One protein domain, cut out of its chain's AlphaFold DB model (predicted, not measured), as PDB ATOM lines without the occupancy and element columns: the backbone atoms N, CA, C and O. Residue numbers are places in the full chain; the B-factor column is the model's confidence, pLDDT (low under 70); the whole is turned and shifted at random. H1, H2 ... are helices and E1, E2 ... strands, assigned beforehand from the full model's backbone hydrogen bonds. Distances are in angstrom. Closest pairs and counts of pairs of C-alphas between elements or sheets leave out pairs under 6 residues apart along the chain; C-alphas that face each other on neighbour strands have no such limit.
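AT A GLANCE: This is residues 669 to 823 of the 902 residues of an uncharacterized protein of Sphingorhabdus sp. SMR4y (UniProt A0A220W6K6). With little regular structure, the domain is mostly loops around a long, twisted sheet, E1 E3 E4 E7, and a smaller sheet, E2 E5 E6, that comes near it at E6. The 155 printed residues, 49 in named elements, are mostly strand by class, ordered E1 E2 E3 E4 H1 E5 E6 E7; both sheets are antiparallel. The whole is compact, radius of gyration of the C-alphas 16.0 A, and spans 51 by 31 by 28 A.

IN THESE COORDINATES: E1 is residues 695 to 699, from C-alpha 695 at (-78.125, -7.466, 166.001). E2 is 725 to 728, E3 741 to 747, E4 753 to 761 (24.5 A), H1 770 to 773, E5 779 to 783, E6 789 to 791. E7, 807 to 818, is 36.6 A long, ending at C-alpha 818 (-82.293, 4.761, 157.221).

HOW THE PARTS SIT: Within hydrogen-bond range are N 697 and O 745 of E1 and E3, 2.8 A; N 744 and O 757 of hairpin E3 and E4, 2.9 A; N 758 and O 815 of E4 and E7, 3.0 A; N 725 and O 783 of E2 and E5, 2.8 A; N 782 and O 790 of hairpin E5 and E6, 2.9 A. H1, too short for O i to N i+4 pairs, is on neither sheet.

THE WHOLE: C-alphas 750 and 804 are farthest apart, 52.8 A. The printed part has no cut. Links E1 to E2, E2 to E3 and E6 to E7 are long. Residues 821 to 822 have pLDDT under 70.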
ATOM      1  N   GLY A 669    -113.346   3.320 188.201       91.31
ATOM      2  CA  GLY A 669    -112.028   3.336 188.840       91.31
ATOM      3  C   GLY A 669    -111.369   1.952 188.894       91.31
ATOM      4  O   GLY A 669    -112.041   0.934 189.071       91.31
ATOM      5  N   TYR A 670    -110.044   1.922 188.776       92.56
ATOM      6  CA  TYR A 670    -109.226   0.708 188.859       92.56
ATOM      7  C   TYR A 670    -107.907   0.969 189.592       92.56
ATOM      8  O   TYR A 670    -107.453   2.106 189.707       92.56
ATOM      9  N   ALA A 671    -107.284  -0.082 190.112       90.56
ATOM     10  CA  ALA A 671    -105.996  -0.023 190.783       90.56
ATOM     11  C   ALA A 671    -104.832   0.102 189.785       90.56
ATOM     12  O   ALA A 671    -104.770  -0.631 188.802       90.56
ATOM     13  N   ARG A 672    -103.874   0.980 190.106       89.44
ATOM     14  CA  ARG A 672    -102.575   1.146 189.419       89.44
ATOM     15  C   ARG A 672    -101.417   0.527 190.214       89.44
ATOM     16  O   ARG A 672    -100.268   0.931 190.094       89.44
ATOM     17  N   THR A 673    -101.725  -0.382 191.136       80.62
ATOM     18  CA  THR A 673    -100.731  -1.009 192.015       80.62
ATOM     19  C   THR A 673    -100.122  -2.251 191.370       80.62
ATOM     20  O   THR A 673    -100.750  -2.897 190.536       80.62
ATOM     21  N   GLY A 674     -98.916  -2.630 191.802       78.44
ATOM     22  CA  GLY A 674     -98.208  -3.778 191.232       78.44
ATOM     23  C   GLY A 674     -97.574  -3.414 189.892       78.44
ATOM     24  O   GLY A 674     -96.807  -2.458 189.835       78.44
ATOM     25  N   ASP A 675     -97.902  -4.169 188.843       73.06
ATOM     26  CA  ASP A 675     -97.417  -3.932 187.476       73.06
ATOM     27  C   ASP A 675     -98.391  -3.088 186.631       73.06
ATOM     28  O   ASP A 675     -98.146  -2.887 185.439       73.06
ATOM     29  N   GLY A 676     -99.484  -2.603 187.236       81.94
ATOM     30  CA  GLY A 676    -100.529  -1.826 186.574       81.94
ATOM     31  C   GLY A 676    -100.024  -0.505 185.997       81.94
ATOM     32  O   GLY A 676     -99.554   0.368 186.725       81.94
ATOM     33  N   TYR A 677    -100.151  -0.357 184.681       90.56
ATOM     34  CA  TYR A 677     -99.773   0.845 183.946       90.56
ATOM     35  C   TYR A 677    -100.557   0.953 182.637       90.56
ATOM     36  O   TYR A 677    -101.024  -0.042 182.090       90.56
ATOM     37  N   TRP A 678    -100.607   2.156 182.091       92.75
ATOM     38  CA  TRP A 678    -101.056   2.424 180.736       92.75
ATOM     39  C   TRP A 678     -99.965   3.170 179.970       92.75
ATOM     40  O   TRP A 678     -99.244   3.993 180.538       92.75
ATOM     41  N   GLY A 679     -99.808   2.863 178.684       91.69
ATOM     42  CA  GLY A 679     -98.747   3.435 177.852       91.69
ATOM     43  C   GLY A 679     -99.175   3.862 176.453       91.69
ATOM     44  O   GLY A 679     -98.355   4.432 175.746       91.69
ATOM     45  N   ALA A 680    -100.408   3.574 176.019       93.75
ATOM     46  CA  ALA A 680    -100.912   3.837 174.661       93.75
ATOM     47  C   ALA A 680    -100.091   3.243 173.488       93.75
ATOM     48  O   ALA A 680    -100.484   3.370 172.330       93.75
ATOM     49  N   GLN A 681     -98.945   2.607 173.752       92.38
ATOM     50  CA  GLN A 681     -98.024   2.093 172.747       92.38
ATOM     51  C   GLN A 681     -97.420   0.761 173.172       92.38
ATOM     52  O   GLN A 681     -97.017   0.572 174.323       92.38
ATOM     53  N   GLN A 682     -97.251  -0.115 172.191       92.50
ATOM     54  CA  GLN A 682     -96.490  -1.348 172.296       92.50
ATOM     55  C   GLN A 682     -95.771  -1.570 170.969       92.50
ATOM     56  O   GLN A 682     -96.380  -1.452 169.910       92.50
ATOM     57  N   TRP A 683     -94.483  -1.908 171.012       92.94
ATOM     58  CA  TRP A 683     -93.715  -2.173 169.796       92.94
ATOM     59  C   TRP A 683     -93.010  -3.516 169.860       92.94
ATOM     60  O   TRP A 683     -92.323  -3.848 170.830       92.94
ATOM     61  N   LEU A 684     -93.154  -4.290 168.789       92.06
ATOM     62  CA  LEU A 684     -92.350  -5.484 168.597       92.06
ATOM     63  C   LEU A 684     -90.876  -5.128 168.391       92.06
ATOM     64  O   LEU A 684     -90.530  -4.025 167.978       92.06
ATOM     65  N   VAL A 685     -90.005  -6.110 168.626       91.00
ATOM     66  CA  VAL A 685     -88.594  -5.986 168.267       91.00
ATOM     67  C   VAL A 685     -88.436  -5.727 166.765       91.00
ATOM     68  O   VAL A 685     -89.095  -6.373 165.940       91.00
ATOM     69  N   LEU A 686     -87.524  -4.819 166.410       90.88
ATOM     70  CA  LEU A 686     -87.102  -4.582 165.030       90.88
ATOM     71  C   LEU A 686     -86.818  -5.886 164.262       90.88
ATOM     72  O   LEU A 686     -86.351  -6.893 164.811       90.88
ATOM     73  N   PHE A 687     -87.092  -5.871 162.955       87.50
ATOM     74  CA  PHE A 687     -86.886  -7.052 162.128       87.50
ATOM     75  C   PHE A 687     -85.391  -7.400 162.020       87.50
ATOM     76  O   PHE A 687     -84.550  -6.531 161.810       87.50
ATOM     77  N   ARG A 688     -85.069  -8.694 162.123       84.31
ATOM     78  CA  ARG A 688     -83.719  -9.242 161.916       84.31
ATOM     79  C   ARG A 688     -83.713 -10.076 160.649       84.31
ATOM     80  O   ARG A 688     -84.545 -10.978 160.513       84.31
ATOM     81  N   ARG A 689     -82.751  -9.851 159.753       80.19
ATOM     82  CA  ARG A 689     -82.639 -10.696 158.558       80.19
ATOM     83  C   ARG A 689     -82.174 -12.095 158.950       80.19
ATOM     84  O   ARG A 689     -81.199 -12.291 159.674       80.19
ATOM     85  N   SER A 690     -82.901 -13.097 158.464       77.00
ATOM     86  CA  SER A 690     -82.581 -14.495 158.747       77.00
ATOM     87  C   SER A 690     -81.195 -14.853 158.202       77.00
ATOM     88  O   SER A 690     -80.884 -14.569 157.046       77.00
ATOM     89  N   GLY A 691     -80.354 -15.465 159.039       76.94
ATOM     90  CA  GLY A 691     -79.015 -15.931 158.661       76.94
ATOM     91  C   GLY A 691     -77.950 -14.844 158.463       76.94
ATOM     92  O   GLY A 691     -76.820 -15.191 158.127       76.94
ATOM     93  N   SER A 692     -78.259 -13.558 158.679       79.56
ATOM     94  CA  SER A 692     -77.292 -12.461 158.492       79.56
ATOM     95  C   SER A 692     -76.438 -12.157 159.728       79.56
ATOM     96  O   SER A 692     -75.409 -11.496 159.604       79.56
ATOM     97  N   GLY A 693     -76.861 -12.615 160.911       85.69
ATOM     98  CA  GLY A 693     -76.256 -12.220 162.187       85.69
ATOM     99  C   GLY A 693     -76.540 -10.762 162.565       85.69
ATOM    100  O   GLY A 693     -75.743 -10.169 163.290       85.69
ATOM    101  N   ASP A 694     -77.621 -10.175 162.033       89.50
ATOM    102  CA  ASP A 694     -78.055  -8.826 162.407       89.50
ATOM    103  C   ASP A 694     -78.394  -8.779 163.907       89.50
ATOM    104  O   ASP A 694     -79.079  -9.658 164.436       89.50
ATOM    105  N   ARG A 695     -77.927  -7.723 164.574       90.56
ATOM    106  CA  ARG A 695     -78.125  -7.466 166.001       90.56
ATOM    107  C   ARG A 695     -79.076  -6.303 166.208       90.56
ATOM    108  O   ARG A 695     -79.158  -5.415 165.361       90.56
ATOM    109  N   ILE A 696     -79.768  -6.313 167.343       92.94
ATOM    110  CA  ILE A 696     -80.651  -5.218 167.740       92.94
ATOM    111  C   ILE A 696     -80.016  -4.504 168.920       92.94
ATOM    112  O   ILE A 696     -79.657  -5.122 169.922       92.94
ATOM    113  N   ASN A 697     -79.895  -3.195 168.779       94.56
ATOM    114  CA  ASN A 697     -79.414  -2.308 169.813       94.56
ATOM    115  C   ASN A 697     -80.553  -1.412 170.297       94.56
ATOM    116  O   ASN A 697     -81.418  -1.027 169.512       94.56
ATOM    117  N   GLN A 698     -80.512  -1.045 171.573       96.62
ATOM    118  CA  GLN A 698     -81.427  -0.102 172.195       96.62
ATOM    119  C   GLN A 698     -80.678   1.174 172.569       96.62
ATOM    120  O   GLN A 698     -79.601   1.124 173.168       96.62
ATOM    121  N   TYR A 699     -81.287   2.310 172.255       96.56
ATOM    122  CA  TYR A 699     -80.846   3.623 172.683       96.56
ATOM    123  C   TYR A 699     -81.928   4.311 173.520       96.56
ATOM    124  O   TYR A 699     -83.119   4.265 173.190       96.56
ATOM    125  N   ILE A 700     -81.489   4.927 174.619       97.50
ATOM    126  CA  ILE A 700     -82.304   5.763 175.502       97.50
ATOM    127  C   ILE A 700     -81.442   6.970 175.900       97.50
ATOM    128  O   ILE A 700     -80.356   6.766 176.458       97.50
ATOM    129  N   PRO A 701     -81.874   8.208 175.614       95.12
ATOM    130  CA  PRO A 701     -81.115   9.404 175.962       95.12
ATOM    131  C   PRO A 701     -81.104   9.647 177.478       95.12
ATOM    132  O   PRO A 701     -81.985   9.199 178.209       95.12
ATOM    133  N   ASP A 702     -80.110  10.411 177.933       89.69
ATOM    134  CA  ASP A 702     -80.014  10.983 179.284       89.69
ATOM    135  C   ASP A 702     -80.166  10.001 180.451       89.69
ATOM    136  O   ASP A 702     -80.737  10.341 181.488       89.69
ATOM    137  N   LEU A 703     -79.623   8.792 180.330       95.50
ATOM    138  CA  LEU A 703     -79.498   7.905 181.483       95.50
ATOM    139  C   LEU A 703     -78.243   8.225 182.297       95.50
ATOM    140  O   LEU A 703     -77.180   8.530 181.756       95.50
ATOM    141  N   SER A 704     -78.372   8.130 183.618       90.69
ATOM    142  CA  SER A 704     -77.303   8.405 184.586       90.69
ATOM    143  C   SER A 704     -76.277   7.267 184.721       90.69
ATOM    144  O   SER A 704     -75.232   7.441 185.353       90.69
ATOM    145  N   GLY A 705     -76.552   6.104 184.118       93.38
ATOM    146  CA  GLY A 705     -75.695   4.923 184.150       93.38
ATOM    147  C   GLY A 705     -76.350   3.694 183.517       93.38
ATOM    148  O   GLY A 705     -77.238   3.805 182.675       93.38
ATOM    149  N   THR A 706     -75.902   2.509 183.933       96.12
ATOM    150  CA  THR A 706     -76.403   1.236 183.401       96.12
ATOM    151  C   THR A 706     -77.708   0.803 184.061       96.12
ATOM    152  O   THR A 706     -77.786   0.780 185.290       96.12
ATOM    153  N   VAL A 707     -78.660   0.314 183.270       96.44
ATOM    154  CA  VAL A 707     -79.945  -0.223 183.734       96.44
ATOM    155  C   VAL A 707     -80.059  -1.682 183.305       96.44
ATOM    156  O   VAL A 707     -79.794  -2.026 182.155       96.44
ATOM    157  N   GLY A 708     -80.369  -2.586 184.238       93.00
ATOM    158  CA  GLY A 708     -80.435  -4.027 183.943       93.00
ATOM    159  C   GLY A 708     -79.122  -4.640 183.423       93.00
ATOM    160  O   GLY A 708     -79.150  -5.703 182.814       93.00
ATOM    161  N   GLY A 709     -77.978  -3.980 183.644       93.19
ATOM    162  CA  GLY A 709     -76.671  -4.388 183.113       93.19
ATOM    163  C   GLY A 709     -76.328  -3.828 181.727       93.19
ATOM    164  O   GLY A 709     -75.244  -4.116 181.225       93.19
ATOM    165  N   TYR A 710     -77.201  -3.008 181.139       96.25
ATOM    166  CA  TYR A 710     -77.004  -2.374 179.836       96.25
ATOM    167  C   TYR A 710     -76.719  -0.884 179.976       96.25
ATOM    168  O   TYR A 710     -77.322  -0.206 180.804       96.25
ATOM    169  N   ASP A 711     -75.831  -0.367 179.133       95.81
ATOM    170  CA  ASP A 711     -75.597   1.068 178.978       95.81
ATOM    171  C   ASP A 711     -76.381   1.589 177.762       95.81
ATOM    172  O   ASP A 711     -75.872   1.621 176.640       95.81
ATOM    173  N   PHE A 712     -77.665   1.904 177.957       96.88
ATOM    174  CA  PHE A 712     -78.539   2.286 176.842       96.88
ATOM    175  C   PHE A 712     -78.195   3.653 176.241       96.88
ATOM    176  O   PHE A 712     -78.409   3.844 175.044       96.88
ATOM    177  N   SER A 713     -77.622   4.584 177.012       94.19
ATOM    178  CA  SER A 713     -77.171   5.869 176.459       94.19
ATOM    179  C   SER A 713     -75.959   5.697 175.532       94.19
ATOM    180  O   SER A 713     -75.756   6.512 174.634       94.19
ATOM    181  N   ALA A 714     -75.229   4.582 175.662       92.31
ATOM    182  CA  ALA A 714     -74.155   4.150 174.769       92.31
ATOM    183  C   ALA A 714     -74.590   3.130 173.688       92.31
ATOM    184  O   ALA A 714     -73.744   2.429 173.126       92.31
ATOM    185  N   ILE A 715     -75.887   3.050 173.353       93.06
ATOM    186  CA  ILE A 715     -76.424   2.207 172.262       93.06
ATOM    187  C   ILE A 715     -76.180   0.705 172.524       93.06
ATOM    188  O   ILE A 715     -75.517  -0.003 171.752       93.06
ATOM    189  N   ALA A 716     -76.718   0.205 173.636       94.81
ATOM    190  CA  ALA A 716     -76.506  -1.165 174.098       94.81
ATOM    191  C   ALA A 716     -77.025  -2.221 173.110       94.81
ATOM    192  O   ALA A 716     -78.140  -2.121 172.613       94.81
ATOM    193  N   ASP A 717     -76.231  -3.263 172.867       94.19
ATOM    194  CA  ASP A 717     -76.668  -4.493 172.191       94.19
ATOM    195  C   ASP A 717     -77.536  -5.317 173.153       94.19
ATOM    196  O   ASP A 717     -77.087  -5.645 174.256       94.19
ATOM    197  N   ILE A 718     -78.773  -5.621 172.752       93.62
ATOM    198  CA  ILE A 718     -79.751  -6.322 173.594       93.62
ATOM    199  C   ILE A 718     -79.981  -7.781 173.178       93.62
ATOM    200  O   ILE A 718     -80.801  -8.446 173.798       93.62
ATOM    201  N   GLU A 719     -79.212  -8.326 172.223       84.19
ATOM    202  CA  GLU A 719     -79.415  -9.682 171.669       84.19
ATOM    203  C   GLU A 719     -79.391 -10.802 172.730       84.19
ATOM    204  O   GLU A 719     -80.001 -11.857 172.563       84.19
ATOM    205  N   SER A 720     -78.677 -10.593 173.838       78.12
ATOM    206  CA  SER A 720     -78.577 -11.559 174.943       78.12
ATOM    207  C   SER A 720     -79.564 -11.291 176.082       78.12
ATOM    208  O   SER A 720     -79.349 -11.775 177.200       78.12
ATOM    209  N   ASN A 721     -80.626 -10.517 175.838       87.94
ATOM    210  CA  ASN A 721     -81.570 -10.188 176.891       87.94
ATOM    211  C   ASN A 721     -82.310 -11.434 177.386       87.94
ATOM    212  O   ASN A 721     -83.041 -12.089 176.653       87.94
ATOM    213  N   SER A 722     -82.093 -11.780 178.655       87.50
ATOM    214  CA  SER A 722     -82.642 -12.997 179.270       87.50
ATOM    215  C   SER A 722     -83.757 -12.709 180.273       87.50
ATOM    216  O   SER A 722     -84.443 -13.633 180.712       87.50
ATOM    217  N   SER A 723     -83.969 -11.439 180.614       93.75
ATOM    218  CA  SER A 723     -84.977 -10.983 181.567       93.75
ATOM    219  C   SER A 723     -85.576  -9.658 181.119       93.75
ATOM    220  O   SER A 723     -84.973  -8.919 180.350       93.75
ATOM    221  N   SER A 724     -86.761  -9.330 181.619       94.19
ATOM    222  CA  SER A 724     -87.306  -7.998 181.395       94.19
ATOM    223  C   SER A 724     -86.471  -6.935 182.126       94.19
ATOM    224  O   SER A 724     -85.968  -7.186 183.224       94.19
ATOM    225  N   VAL A 725     -86.300  -5.770 181.502       96.44
ATOM    226  CA  VAL A 725     -85.574  -4.614 182.036       96.44
ATOM    227  C   VAL A 725     -86.550  -3.453 182.166       96.44
ATOM    228  O   VAL A 725     -87.113  -3.000 181.171       96.44
ATOM    229  N   ASN A 726     -86.737  -2.975 183.393       95.81
ATOM    230  CA  ASN A 726     -87.490  -1.759 183.677       95.81
ATOM    231  C   ASN A 726     -86.522  -0.583 183.738       95.81
ATOM    232  O   ASN A 726     -85.546  -0.644 184.485       95.81
ATOM    233  N   VAL A 727     -86.809   0.460 182.970       97.44
ATOM    234  CA  VAL A 727     -86.144   1.758 183.058       97.44
ATOM    235  C   VAL A 727     -87.068   2.686 183.824       97.44
ATOM    236  O   VAL A 727     -88.226   2.866 183.439       97.44
ATOM    237  N   MET A 728     -86.560   3.239 184.918       96.75
ATOM    238  CA  MET A 728     -87.309   4.088 185.837       96.75
ATOM    239  C   MET A 728     -86.967   5.566 185.613       96.75
ATOM    240  O   MET A 728     -85.901   5.902 185.091       96.75
ATOM    241  N   ALA A 729     -87.824   6.478 186.064       96.06
ATOM    242  CA  ALA A 729     -87.560   7.912 186.038       96.06
ATOM    243  C   ALA A 729     -86.300   8.237 186.855       96.06
ATOM    244  O   ALA A 729     -85.491   9.070 186.447       96.06
ATOM    245  N   SER A 730     -86.062   7.504 187.949       95.94
ATOM    246  CA  SER A 730     -84.843   7.614 188.758       95.94
ATOM    247  C   SER A 730     -83.549   7.222 188.036       95.94
ATOM    248  O   SER A 730     -82.473   7.567 188.521       95.94
ATOM    249  N   ASP A 731     -83.629   6.495 186.916       97.56
ATOM    250  CA  ASP A 731     -82.455   6.144 186.110       97.56
ATOM    251  C   ASP A 731     -82.033   7.297 185.183       97.56
ATOM    252  O   ASP A 731     -80.881   7.344 184.737       97.56
ATOM    253  N   CYS A 732     -82.932   8.251 184.922       95.94
ATOM    254  CA  CYS A 732     -82.649   9.441 184.124       95.94
ATOM    255  C   CYS A 732     -81.730  10.418 184.872       95.94
ATOM    256  O   CYS A 732     -81.765  10.536 186.096       95.94
ATOM    257  N   VAL A 733     -80.927  11.171 184.119       94.38
ATOM    258  CA  VAL A 733     -80.093  12.269 184.637       94.38
ATOM    259  C   VAL A 733     -80.952  13.325 185.338       94.38
ATOM    260  O   VAL A 733     -80.538  13.863 186.365       94.38
ATOM    261  N   ASP A 734     -82.147  13.591 184.808       94.06
ATOM    262  CA  ASP A 734     -83.166  14.432 185.434       94.06
ATOM    263  C   ASP A 734     -84.477  13.644 185.609       94.06
ATOM    264  O   ASP A 734     -85.271  13.552 184.671       94.06
ATOM    265  N   PRO A 735     -84.744  13.092 186.808       92.81
ATOM    266  CA  PRO A 735     -85.990  12.378 187.085       92.81
ATOM    267  C   PRO A 735     -87.252  13.245 186.982       92.81
ATOM    268  O   PRO A 735     -88.342  12.707 186.830       92.81
ATOM    269  N   SER A 736     -87.130  14.577 187.056       92.12
ATOM    270  CA  SER A 736     -88.259  15.502 186.860       92.12
ATOM    271  C   SER A 736     -88.539  15.806 185.386       92.12
ATOM    272  O   SER A 736     -89.526  16.463 185.057       92.12
ATOM    273  N   ASN A 737     -87.679  15.313 184.499       92.62
ATOM    274  CA  ASN A 737     -87.812  15.406 183.059       92.62
ATOM    275  C   ASN A 737     -87.406  14.068 182.413       92.62
ATOM    276  O   ASN A 737     -86.415  14.014 181.676       92.62
ATOM    277  N   PRO A 738     -88.133  12.976 182.715       92.94
ATOM    278  CA  PRO A 738     -87.755  11.646 182.261       92.94
ATOM    279  C   PRO A 738     -87.675  11.562 180.733       92.94
ATOM    280  O   PRO A 738     -88.389  12.274 180.015       92.94
ATOM    281  N   ALA A 739     -86.847  10.639 180.229       93.25
ATOM    282  CA  ALA A 739     -86.751  10.379 178.798       93.25
ATOM    283  C   ALA A 739     -88.143  10.092 178.197       93.25
ATOM    284  O   ALA A 739     -88.979   9.384 178.773       93.25
ATOM    285  N   SER A 740     -88.405  10.696 177.038       91.56
ATOM    286  CA  SER A 740     -89.709  10.651 176.357       91.56
ATOM    287  C   SER A 740     -89.627  10.106 174.935       91.56
ATOM    288  O   SER A 740     -90.666   9.908 174.308       91.56
ATOM    289  N   HIS A 741     -88.414   9.835 174.446       96.31
ATOM    290  CA  HIS A 741     -88.151   9.202 173.164       96.31
ATOM    291  C   HIS A 741     -87.076   8.129 173.304       96.31
ATOM    292  O   HIS A 741     -86.214   8.193 174.181       96.31
ATOM    293  N   PHE A 742     -87.160   7.132 172.437       97.44
ATOM    294  CA  PHE A 742     -86.352   5.922 172.463       97.44
ATOM    295  C   PHE A 742     -86.076   5.480 171.027       97.44
ATOM    296  O   PHE A 742     -86.834   5.829 170.119       97.44
ATOM    297  N   ALA A 743     -85.033   4.676 170.823       96.19
ATOM    298  CA  ALA A 743     -84.772   4.085 169.517       96.19
ATOM    299  C   ALA A 743     -84.286   2.638 169.611       96.19
ATOM    300  O   ALA A 743     -83.409   2.310 170.413       96.19
ATOM    301  N   GLN A 744     -84.813   1.786 168.734       95.12
ATOM    302  CA  GLN A 744     -84.178   0.522 168.379       95.12
ATOM    303  C   GLN A 744     -83.382   0.696 167.086       95.12
ATOM    304  O   GLN A 744     -83.804   1.404 166.173       95.12
ATOM    305  N   ILE A 745     -82.228   0.038 166.996       93.62
ATOM    306  CA  ILE A 745     -81.328   0.128 165.843       93.62
ATOM    307  C   ILE A 745     -80.921  -1.280 165.426       93.62
ATOM    308  O   ILE A 745     -80.372  -2.038 166.225       93.62
ATOM    309  N   CYS A 746     -81.144  -1.619 164.159       91.81
ATOM    310  CA  CYS A 746     -80.614  -2.839 163.570       91.81
ATOM    311  C   CYS A 746     -79.180  -2.597 163.086       91.81
ATOM    312  O   CYS A 746     -78.929  -1.679 162.301       91.81
ATOM    313  N   LYS A 747     -78.241  -3.452 163.501       90.44
ATOM    314  CA  LYS A 747     -76.839  -3.439 163.061       90.44
ATOM    315  C   LYS A 747     -76.453  -4.766 162.415       90.44
ATOM    316  O   LYS A 747     -77.024  -5.806 162.728       90.44
ATOM    317  N   THR A 748     -75.480  -4.758 161.511       88.50
ATOM    318  CA  THR A 748     -74.856  -5.987 161.004       88.50
ATOM    319  C   THR A 748     -74.105  -6.702 162.127       88.50
ATOM    320  O   THR A 748     -73.752  -6.101 163.143       88.50
ATOM    321  N   SER A 749     -73.734  -7.964 161.906       85.56
ATOM    322  CA  SER A 749     -72.820  -8.681 162.807       85.56
ATOM    323  C   SER A 749     -71.458  -7.988 162.982       85.56
ATOM    324  O   SER A 749     -70.744  -8.277 163.939       85.56
ATOM    325  N   GLY A 750     -71.068  -7.131 162.028       85.88
ATOM    326  CA  GLY A 750     -69.847  -6.323 162.068       85.88
ATOM    327  C   GLY A 750     -69.992  -5.007 162.837       85.88
ATOM    328  O   GLY A 750     -68.981  -4.368 163.105       85.88
ATOM    329  N   GLY A 751     -71.216  -4.630 163.223       86.50
ATOM    330  CA  GLY A 751     -71.523  -3.396 163.948       86.50
ATOM    331  C   GLY A 751     -72.000  -2.232 163.075       86.50
ATOM    332  O   GLY A 751     -72.356  -1.193 163.629       86.50
ATOM    333  N   ASP A 752     -72.063  -2.396 161.752       87.94
ATOM    334  CA  ASP A 752     -72.532  -1.342 160.842       87.94
ATOM    335  C   ASP A 752     -74.050  -1.161 160.975       87.94
ATOM    336  O   ASP A 752     -74.781  -2.158 160.906       87.94
ATOM    337  N   PRO A 753     -74.560   0.065 161.152       87.88
ATOM    338  CA  PRO A 753     -75.990   0.283 161.281       87.88
ATOM    339  C   PRO A 753     -76.716   0.098 159.939       87.88
ATOM    340  O   PRO A 753     -76.142   0.295 158.869       87.88
ATOM    341  N   ARG A 754     -77.984  -0.322 160.002       86.56
ATOM    342  CA  ARG A 754     -78.833  -0.553 158.822       86.56
ATOM    343  C   ARG A 754     -80.054   0.348 158.799       86.56
ATOM    344  O   ARG A 754     -80.189   1.168 157.909       86.56
ATOM    345  N   TRP A 755     -80.936   0.189 159.775       89.56
ATOM    346  CA  TRP A 755     -82.137   1.003 159.924       89.56
ATOM    347  C   TRP A 755     -82.455   1.183 161.401       89.56
ATOM    348  O   TRP A 755     -82.060   0.367 162.243       89.56
ATOM    349  N   GLY A 756     -83.162   2.266 161.693       92.00
ATOM    350  CA  GLY A 756     -83.631   2.611 163.023       92.00
ATOM    351  C   GLY A 756     -85.150   2.689 163.087       92.00
ATOM    352  O   GLY A 756     -85.838   2.829 162.072       92.00
ATOM    353  N   PHE A 757     -85.656   2.592 164.308       94.25
ATOM    354  CA  PHE A 757     -87.044   2.839 164.656       94.25
ATOM    355  C   PHE A 757     -87.078   3.661 165.937       94.25
ATOM    356  O   PHE A 757     -86.669   3.179 166.994       94.25
ATOM    357  N   ALA A 758     -87.546   4.900 165.817       95.94
ATOM    358  CA  ALA A 758     -87.637   5.851 166.909       95.94
ATOM    359  C   ALA A 758     -89.102   6.031 167.274       95.94
ATOM    360  O   ALA A 758     -89.966   6.057 166.396       95.94
ATOM    361  N   TYR A 759     -89.374   6.139 168.566       97.31
ATOM    362  CA  TYR A 759     -90.721   6.271 169.098       97.31
ATOM    363  C   TYR A 759     -90.705   7.049 170.406       97.31
ATOM    364  O   TYR A 759     -89.702   7.078 171.123       97.31
ATOM    365  N   GLY A 760     -91.826   7.678 170.731       96.88
ATOM    366  CA  GLY A 760     -91.947   8.447 171.957       96.88
ATOM    367  C   GLY A 760     -93.269   9.181 172.092       96.88
ATOM    368  O   GLY A 760     -94.220   8.940 171.347       96.88
ATOM    369  N   TYR A 761     -93.297  10.117 173.033       97.38
ATOM    370  CA  TYR A 761     -94.436  10.992 173.301       97.38
ATOM    371  C   TYR A 761     -94.169  12.417 172.805       97.38
ATOM    372  O   TYR A 761     -93.034  12.904 172.815       97.38
ATOM    373  N   ALA A 762     -95.218  13.109 172.367       96.12
ATOM    374  CA  ALA A 762     -95.152  14.514 171.996       96.12
ATOM    375  C   ALA A 762     -94.934  15.380 173.244       96.12
ATOM    376  O   ALA A 762     -95.700  15.325 174.200       96.12
ATOM    377  N   ARG A 763     -93.900  16.225 173.243       94.50
ATOM    378  CA  ARG A 763     -93.529  17.010 174.436       94.50
ATOM    379  C   ARG A 763     -94.332  18.295 174.656       94.50
ATOM    380  O   ARG A 763     -94.092  18.979 175.647       94.50
ATOM    381  N   HIS A 764     -95.261  18.630 173.759       94.31
ATOM    382  CA  HIS A 764     -96.089  19.841 173.851       94.31
ATOM    383  C   HIS A 764     -97.553  19.556 174.230       94.31
ATOM    384  O   HIS A 764     -98.287  20.497 174.520       94.31
ATOM    385  N   VAL A 765     -97.989  18.290 174.258       94.50
ATOM    386  CA  VAL A 765     -99.400  17.924 174.461       94.50
ATOM    387  C   VAL A 765     -99.552  16.600 175.219       94.50
ATOM    388  O   VAL A 765     -98.692  15.719 175.160       94.50
ATOM    389  N   GLY A 766    -100.657  16.469 175.955       95.19
ATOM    390  CA  GLY A 766    -101.027  15.238 176.653       95.19
ATOM    391  C   GLY A 766    -100.030  14.816 177.736       95.19
ATOM    392  O   GLY A 766     -99.347  15.643 178.349       95.19
ATOM    393  N   ILE A 767     -99.927  13.506 177.957       95.38
ATOM    394  CA  ILE A 767     -99.024  12.913 178.957       95.38
ATOM    395  C   ILE A 767     -97.533  13.047 178.607       95.38
ATOM    396  O   ILE A 767     -96.680  12.717 179.426       95.38
ATOM    397  N   GLY A 768     -97.193  13.497 177.393       95.00
ATOM    398  CA  GLY A 768     -95.808  13.692 176.965       95.00
ATOM    399  C   GLY A 768     -95.196  15.021 177.418       95.00
ATOM    400  O   GLY A 768     -93.971  15.161 177.404       95.00
ATOM    401  N   VAL A 769     -96.016  15.986 177.859       95.56
ATOM    402  CA  VAL A 769     -95.540  17.263 178.414       95.56
ATOM    403  C   VAL A 769     -94.656  16.992 179.636       95.56
ATOM    404  O   VAL A 769     -95.145  16.371 180.575       95.56
ATOM    405  N   PRO A 770     -93.401  17.486 179.695       93.19
ATOM    406  CA  PRO A 770     -92.445  17.161 180.759       93.19
ATOM    407  C   PRO A 770     -92.992  17.237 182.189       93.19
ATOM    408  O   PRO A 770     -92.910  16.267 182.938       93.19
ATOM    409  N   ALA A 771     -93.609  18.369 182.544       92.81
ATOM    410  CA  ALA A 771     -94.150  18.586 183.883       92.81
ATOM    411  C   ALA A 771     -95.320  17.643 184.209       92.81
ATOM    412  O   ALA A 771     -95.462  17.223 185.352       92.81
ATOM    413  N   THR A 772     -96.140  17.299 183.214       95.00
ATOM    414  CA  THR A 772     -97.241  16.340 183.357       95.00
ATOM    415  C   THR A 772     -96.685  14.928 183.493       95.00
ATOM    416  O   THR A 772     -96.987  14.238 184.461       95.00
ATOM    417  N   ARG A 773     -95.798  14.525 182.575       94.25
ATOM    418  CA  ARG A 773     -95.172  13.200 182.529       94.25
ATOM    419  C   ARG A 773     -94.510  12.833 183.853       94.25
ATOM    420  O   ARG A 773     -94.750  11.748 184.365       94.25
ATOM    421  N   ALA A 774     -93.744  13.757 184.432       94.62
ATOM    422  CA  ALA A 774     -93.046  13.550 185.701       94.62
ATOM    423  C   ALA A 774     -93.972  13.261 186.898       94.62
ATOM    424  O   ALA A 774     -93.502  12.776 187.918       94.62
ATOM    425  N   THR A 775     -95.268  13.568 186.788       94.94
ATOM    426  CA  THR A 775     -96.274  13.263 187.823       94.94
ATOM    427  C   THR A 775     -97.093  12.010 187.539       94.94
ATOM    428  O   THR A 775     -97.920  11.632 188.363       94.94
ATOM    429  N   LEU A 776     -96.924  11.403 186.362       95.00
ATOM    430  CA  LEU A 776     -97.776  10.311 185.899       95.00
ATOM    431  C   LEU A 776     -97.060   8.967 185.811       95.00
ATOM    432  O   LEU A 776     -97.729   7.944 185.932       95.00
ATOM    433  N   VAL A 777     -95.743   8.955 185.581       95.00
ATOM    434  CA  VAL A 777     -94.993   7.724 185.316       95.00
ATOM    435  C   VAL A 777     -93.669   7.675 186.068       95.00
ATOM    436  O   VAL A 777     -92.851   8.589 185.959       95.00
ATOM    437  N   ASP A 778     -93.425   6.556 186.749       95.44
ATOM    438  CA  ASP A 778     -92.106   6.182 187.258       95.44
ATOM    439  C   ASP A 778     -91.425   5.175 186.317       95.44
ATOM    440  O   ASP A 778     -90.273   5.356 185.938       95.44
ATOM    441  N   ARG A 779     -92.122   4.141 185.830       95.19
ATOM    442  CA  ARG A 779     -91.556   3.168 184.877       95.19
ATOM    443  C   ARG A 779     -91.689   3.657 183.436       95.19
ATOM    444  O   ARG A 779     -92.655   3.343 182.744       95.19
ATOM    445  N   ILE A 780     -90.687   4.382 182.944       95.94
ATOM    446  CA  ILE A 780     -90.737   5.075 181.645       95.94
ATOM    447  C   ILE A 780     -90.656   4.143 180.429       95.94
ATOM    448  O   ILE A 780     -91.149   4.499 179.358       95.94
ATOM    449  N   LEU A 781     -90.042   2.965 180.577       96.62
ATOM    450  CA  LEU A 781     -89.953   1.938 179.538       96.62
ATOM    451  C   LEU A 781     -89.751   0.561 180.176       96.62
ATOM    452  O   LEU A 781     -88.876   0.384 181.023       96.62
ATOM    453  N   ASN A 782     -90.512  -0.431 179.722       95.38
ATOM    454  CA  ASN A 782     -90.182  -1.837 179.921       95.38
ATOM    455  C   ASN A 782     -89.668  -2.442 178.606       95.38
ATOM    456  O   ASN A 782     -90.280  -2.290 177.549       95.38
ATOM    457  N   ILE A 783     -88.536  -3.136 178.690       96.31
ATOM    458  CA  ILE A 783     -87.982  -3.957 177.616       96.31
ATOM    459  C   ILE A 783     -88.187  -5.411 178.029       96.31
ATOM    460  O   ILE A 783     -87.636  -5.859 179.037       96.31
ATOM    461  N   SER A 784     -88.977  -6.175 177.281       94.06
ATOM    462  CA  SER A 784     -89.208  -7.587 177.617       94.06
ATOM    463  C   SER A 784     -87.968  -8.454 177.382       94.06
ATOM    464  O   SER A 784     -87.035  -8.080 176.670       94.06
ATOM    465  N   ASN A 785     -87.982  -9.674 177.920       93.19
ATOM    466  CA  ASN A 785     -86.973 -10.705 177.645       93.19
ATOM    467  C   ASN A 785     -86.971 -11.203 176.185       93.19
ATOM    468  O   ASN A 785     -86.096 -11.971 175.805       93.19
ATOM    469  N   VAL A 786     -87.954 -10.792 175.380       90.94
ATOM    470  CA  VAL A 786     -88.000 -10.984 173.921       90.94
ATOM    471  C   VAL A 786     -87.861  -9.652 173.173       90.94
ATOM    472  O   VAL A 786     -88.188  -9.563 171.993       90.94
ATOM    473  N   GLU A 787     -87.386  -8.615 173.871       92.75
ATOM    474  CA  GLU A 787     -86.974  -7.310 173.336       92.75
ATOM    475  C   GLU A 787     -88.106  -6.453 172.748       92.75
ATOM    476  O   GLU A 787     -87.842  -5.427 172.112       92.75
ATOM    477  N   LYS A 788     -89.369  -6.826 172.994       92.81
ATOM    478  CA  LYS A 788     -90.521  -5.929 172.814       92.81
ATOM    479  C   LYS A 788     -90.405  -4.716 173.734       92.81
ATOM    480  O   LYS A 788     -89.879  -4.838 174.844       92.81
ATOM    481  N   GLN A 789     -90.920  -3.590 173.261       94.25
ATOM    482  CA  GLN A 789     -90.830  -2.280 173.887       94.25
ATOM    483  C   GLN A 789     -92.203  -1.845 174.396       94.25
ATOM    484  O   GLN A 789     -93.174  -1.833 173.639       94.25
ATOM    485  N   TYR A 790     -92.251  -1.432 175.658       94.81
ATOM    486  CA  TYR A 790     -93.466  -1.000 176.345       94.81
ATOM    487  C   TYR A 790     -93.234   0.361 177.014       94.81
ATOM    488  O   TYR A 790     -92.863   0.416 178.194       94.81
ATOM    489  N   PRO A 791     -93.362   1.473 176.269       95.75
ATOM    490  CA  PRO A 791     -93.255   2.813 176.836       95.75
ATOM    491  C   PRO A 791     -94.289   3.033 177.943       95.75
ATOM    492  O   PRO A 791     -95.470   2.761 177.758       95.75
ATOM    493  N   GLY A 792     -93.861   3.561 179.087       94.19
ATOM    494  CA  GLY A 792     -94.766   3.932 180.173       94.19
ATOM    495  C   GLY A 792     -95.384   5.310 179.958       94.19
ATOM    496  O   GLY A 792     -94.689   6.251 179.545       94.19
ATOM    497  N   GLY A 793     -96.680   5.424 180.245       94.19
ATOM    498  CA  GLY A 793     -97.447   6.664 180.155       94.19
ATOM    499  C   GLY A 793     -98.006   7.115 181.504       94.19
ATOM    500  O   GLY A 793     -97.730   8.232 181.935       94.19
ATOM    501  N   VAL A 794     -98.761   6.237 182.163       94.94
ATOM    502  CA  VAL A 794     -99.388   6.446 183.473       94.94
ATOM    503  C   VAL A 794     -99.233   5.173 184.303       94.94
ATOM    504  O   VAL A 794     -99.620   4.099 183.851       94.94
ATOM    505  N   ASP A 795     -98.700   5.269 185.516       94.00
ATOM    506  CA  ASP A 795     -98.588   4.153 186.461       94.00
ATOM    507  C   ASP A 795     -98.939   4.595 187.896       94.00
ATOM    508  O   ASP A 795     -99.663   5.575 188.100       94.00
ATOM    509  N   GLY A 796     -98.484   3.847 188.903       93.12
ATOM    510  CA  GLY A 796     -98.716   4.158 190.313       93.12
ATOM    511  C   GLY A 796     -98.209   5.536 190.767       93.12
ATOM    512  O   GLY A 796     -98.672   6.008 191.809       93.12
ATOM    513  N   GLU A 797     -97.332   6.199 190.004       94.06
ATOM    514  CA  GLU A 797     -96.875   7.570 190.274       94.06
ATOM    515  C   GLU A 797     -98.027   8.583 190.174       94.06
ATOM    516  O   GLU A 797     -98.139   9.488 191.002       94.06
ATOM    517  N   ALA A 798     -98.988   8.347 189.271       94.19
ATOM    518  CA  ALA A 798    -100.233   9.118 189.178       94.19
ATOM    519  C   ALA A 798    -101.201   8.880 190.361       94.19
ATOM    520  O   ALA A 798    -102.313   9.412 190.386       94.19
ATOM    521  N   GLY A 799    -100.810   8.042 191.326       93.38
ATOM    522  CA  GLY A 799    -101.619   7.581 192.446       93.38
ATOM    523  C   GLY A 799    -102.015   6.109 192.317       93.38
ATOM    524  O   GLY A 799    -102.161   5.560 191.230       93.38
ATOM    525  N   ALA A 800    -102.254   5.459 193.460       90.94
ATOM    526  CA  ALA A 800    -102.512   4.017 193.534       90.94
ATOM    527  C   ALA A 800    -103.809   3.549 192.837       90.94
ATOM    528  O   ALA A 800    -104.001   2.347 192.647       90.94
ATOM    529  N   THR A 801    -104.712   4.464 192.481       91.31
ATOM    530  CA  THR A 801    -105.993   4.160 191.830       91.31
ATOM    531  C   THR A 801    -106.359   5.234 190.816       91.31
ATOM    532  O   THR A 801    -106.289   6.420 191.143       91.31
ATOM    533  N   ALA A 802    -106.845   4.819 189.650       93.25
ATOM    534  CA  ALA A 802    -107.560   5.672 188.713       93.25
ATOM    535  C   ALA A 802    -108.970   5.984 189.239       93.25
ATOM    536  O   ALA A 802    -109.646   5.104 189.784       93.25
ATOM    537  N   SER A 803    -109.429   7.221 189.069       92.00
ATOM    538  CA  SER A 803    -110.779   7.638 189.471       92.00
ATOM    539  C   SER A 803    -111.747   7.603 188.291       92.00
ATOM    540  O   SER A 803    -111.374   7.911 187.167       92.00
ATOM    541  N   ALA A 804    -113.019   7.282 188.543       93.06
ATOM    542  CA  ALA A 804    -114.048   7.428 187.513       93.06
ATOM    543  C   ALA A 804    -114.155   8.899 187.057       93.06
ATOM    544  O   ALA A 804    -114.164   9.808 187.892       93.06
ATOM    545  N   GLY A 805    -114.246   9.119 185.747       92.50
ATOM    546  CA  GLY A 805    -114.225  10.430 185.098       92.50
ATOM    547  C   GLY A 805    -112.824  10.975 184.797       92.50
ATOM    548  O   GLY A 805    -112.710  12.060 184.234       92.50
ATOM    549  N   GLU A 806    -111.761  10.262 185.172       94.56
ATOM    550  CA  GLU A 806    -110.395  10.603 184.774       94.56
ATOM    551  C   GLU A 806    -110.206  10.373 183.265       94.56
ATOM    552  O   GLU A 806    -110.701   9.386 182.725       94.56
ATOM    553  N   ASN A 807    -109.501  11.281 182.587       93.75
ATOM    554  CA  ASN A 807    -109.189  11.163 181.163       93.75
ATOM    555  C   ASN A 807    -107.706  11.446 180.928       93.75
ATOM    556  O   ASN A 807    -107.180  12.427 181.460       93.75
ATOM    557  N   HIS A 808    -107.069  10.626 180.097       94.50
ATOM    558  CA  HIS A 808    -105.690  10.823 179.671       94.50
ATOM    559  C   HIS A 808    -105.602  10.862 178.155       94.50
ATOM    560  O   HIS A 808    -106.077   9.950 177.487       94.50
ATOM    561  N   LEU A 809    -104.931  11.887 177.635       95.94
ATOM    562  CA  LEU A 809    -104.558  11.966 176.228       95.94
ATOM    563  C   LEU A 809    -103.082  11.607 176.080       95.94
ATOM    564  O   LEU A 809    -102.206  12.337 176.561       95.94
ATOM    565  N   ALA A 810    -102.797  10.521 175.373       96.62
ATOM    566  CA  ALA A 810    -101.462  10.217 174.893       96.62
ATOM    567  C   ALA A 810    -101.341  10.598 173.419       96.62
ATOM    568  O   ALA A 810    -102.064  10.086 172.572       96.62
ATOM    569  N   VAL A 811    -100.417  11.513 173.120       97.62
ATOM    570  CA  VAL A 811    -100.011  11.806 171.744       97.62
ATOM    571  C   VAL A 811     -98.637  11.211 171.551       97.62
ATOM    572  O   VAL A 811     -97.639  11.716 172.076       97.62
ATOM    573  N   CYS A 812     -98.595  10.105 170.836       97.12
ATOM    574  CA  CYS A 812     -97.385   9.350 170.625       97.12
ATOM    575  C   CYS A 812     -96.941   9.432 169.173       97.12
ATOM    576  O   CYS A 812     -97.743   9.680 168.284       97.12
ATOM    577  N   TRP A 813     -95.663   9.203 168.911       97.31
ATOM    578  CA  TRP A 813     -95.127   9.190 167.557       97.31
ATOM    579  C   TRP A 813     -94.163   8.030 167.371       97.31
ATOM    580  O   TRP A 813     -93.561   7.542 168.330       97.31
ATOM    581  N   ASN A 814     -94.032   7.578 166.127       96.25
ATOM    582  CA  ASN A 814     -92.984   6.664 165.713       96.25
ATOM    583  C   ASN A 814     -92.580   6.895 164.252       96.25
ATOM    584  O   ASN A 814     -93.390   7.319 163.428       96.25
ATOM    585  N   GLN A 815     -91.332   6.588 163.919       94.94
ATOM    586  CA  GLN A 815     -90.809   6.740 162.568       94.94
ATOM    587  C   GLN A 815     -89.667   5.749 162.330       94.94
ATOM    588  O   GLN A 815     -88.771   5.588 163.162       94.94
ATOM    589  N   TYR A 816     -89.709   5.084 161.177       93.19
ATOM    590  CA  TYR A 816     -88.601   4.279 160.670       93.19
ATOM    591  C   TYR A 816     -87.691   5.169 159.829       93.19
ATOM    592  O   TYR A 816     -88.179   6.021 159.094       93.19
ATOM    593  N   TYR A 817     -86.380   4.959 159.911       89.69
ATOM    594  CA  TYR A 817     -85.400   5.760 159.172       89.69
ATOM    595  C   TYR A 817     -84.201   4.918 158.749       89.69
ATOM    596  O   TYR A 817     -83.929   3.846 159.306       89.69
ATOM    597  N   ASP A 818     -83.522   5.377 157.702       87.06
ATOM    598  CA  ASP A 818     -82.293   4.761 157.221       87.06
ATOM    599  C   ASP A 818     -81.115   5.216 158.084       87.06
ATOM    600  O   ASP A 818     -80.989   6.393 158.424       87.06
ATOM    601  N   MET A 819     -80.267   4.266 158.461       85.12
ATOM    602  CA  MET A 819     -79.085   4.522 159.278       85.12
ATOM    603  C   MET A 819     -77.782   4.291 158.514       85.12
ATOM    604  O   MET A 819     -76.717   4.631 159.034       85.12
ATOM    605  N   ALA A 820     -77.837   3.718 157.307       71.88
ATOM    606  CA  ALA A 820     -76.645   3.394 156.527       71.88
ATOM    607  C   ALA A 820     -75.811   4.647 156.207       71.88
ATOM    608  O   ALA A 820     -74.580   4.610 156.303       71.88
ATOM    609  N   ASP A 821     -76.489   5.764 155.932       62.88
ATOM    610  CA  ASP A 821     -75.871   7.049 155.589       62.88
ATOM    611  C   ASP A 821     -75.699   7.991 156.791       62.88
ATOM    612  O   ASP A 821     -75.113   9.063 156.652       62.88
ATOM    613  N   ASN A 822     -76.178   7.603 157.983       67.00
ATOM    614  CA  ASN A 822     -76.326   8.517 159.118       67.00
ATOM    615  C   ASN A 822     -75.796   7.947 160.447       67.00
ATOM    616  O   ASN A 822     -76.478   7.935 161.468       67.00
ATOM    617  N   GLN A 823     -74.549   7.467 160.436       72.38
ATOM    618  CA  GLN A 823     -73.955   6.699 161.545       72.38
ATOM    619  C   GLN A 823     -73.731   7.499 162.841       72.38
ATOM    620  O   GLN A 823     -73.559   6.906 163.904       72.38
TER     621      GLN A 823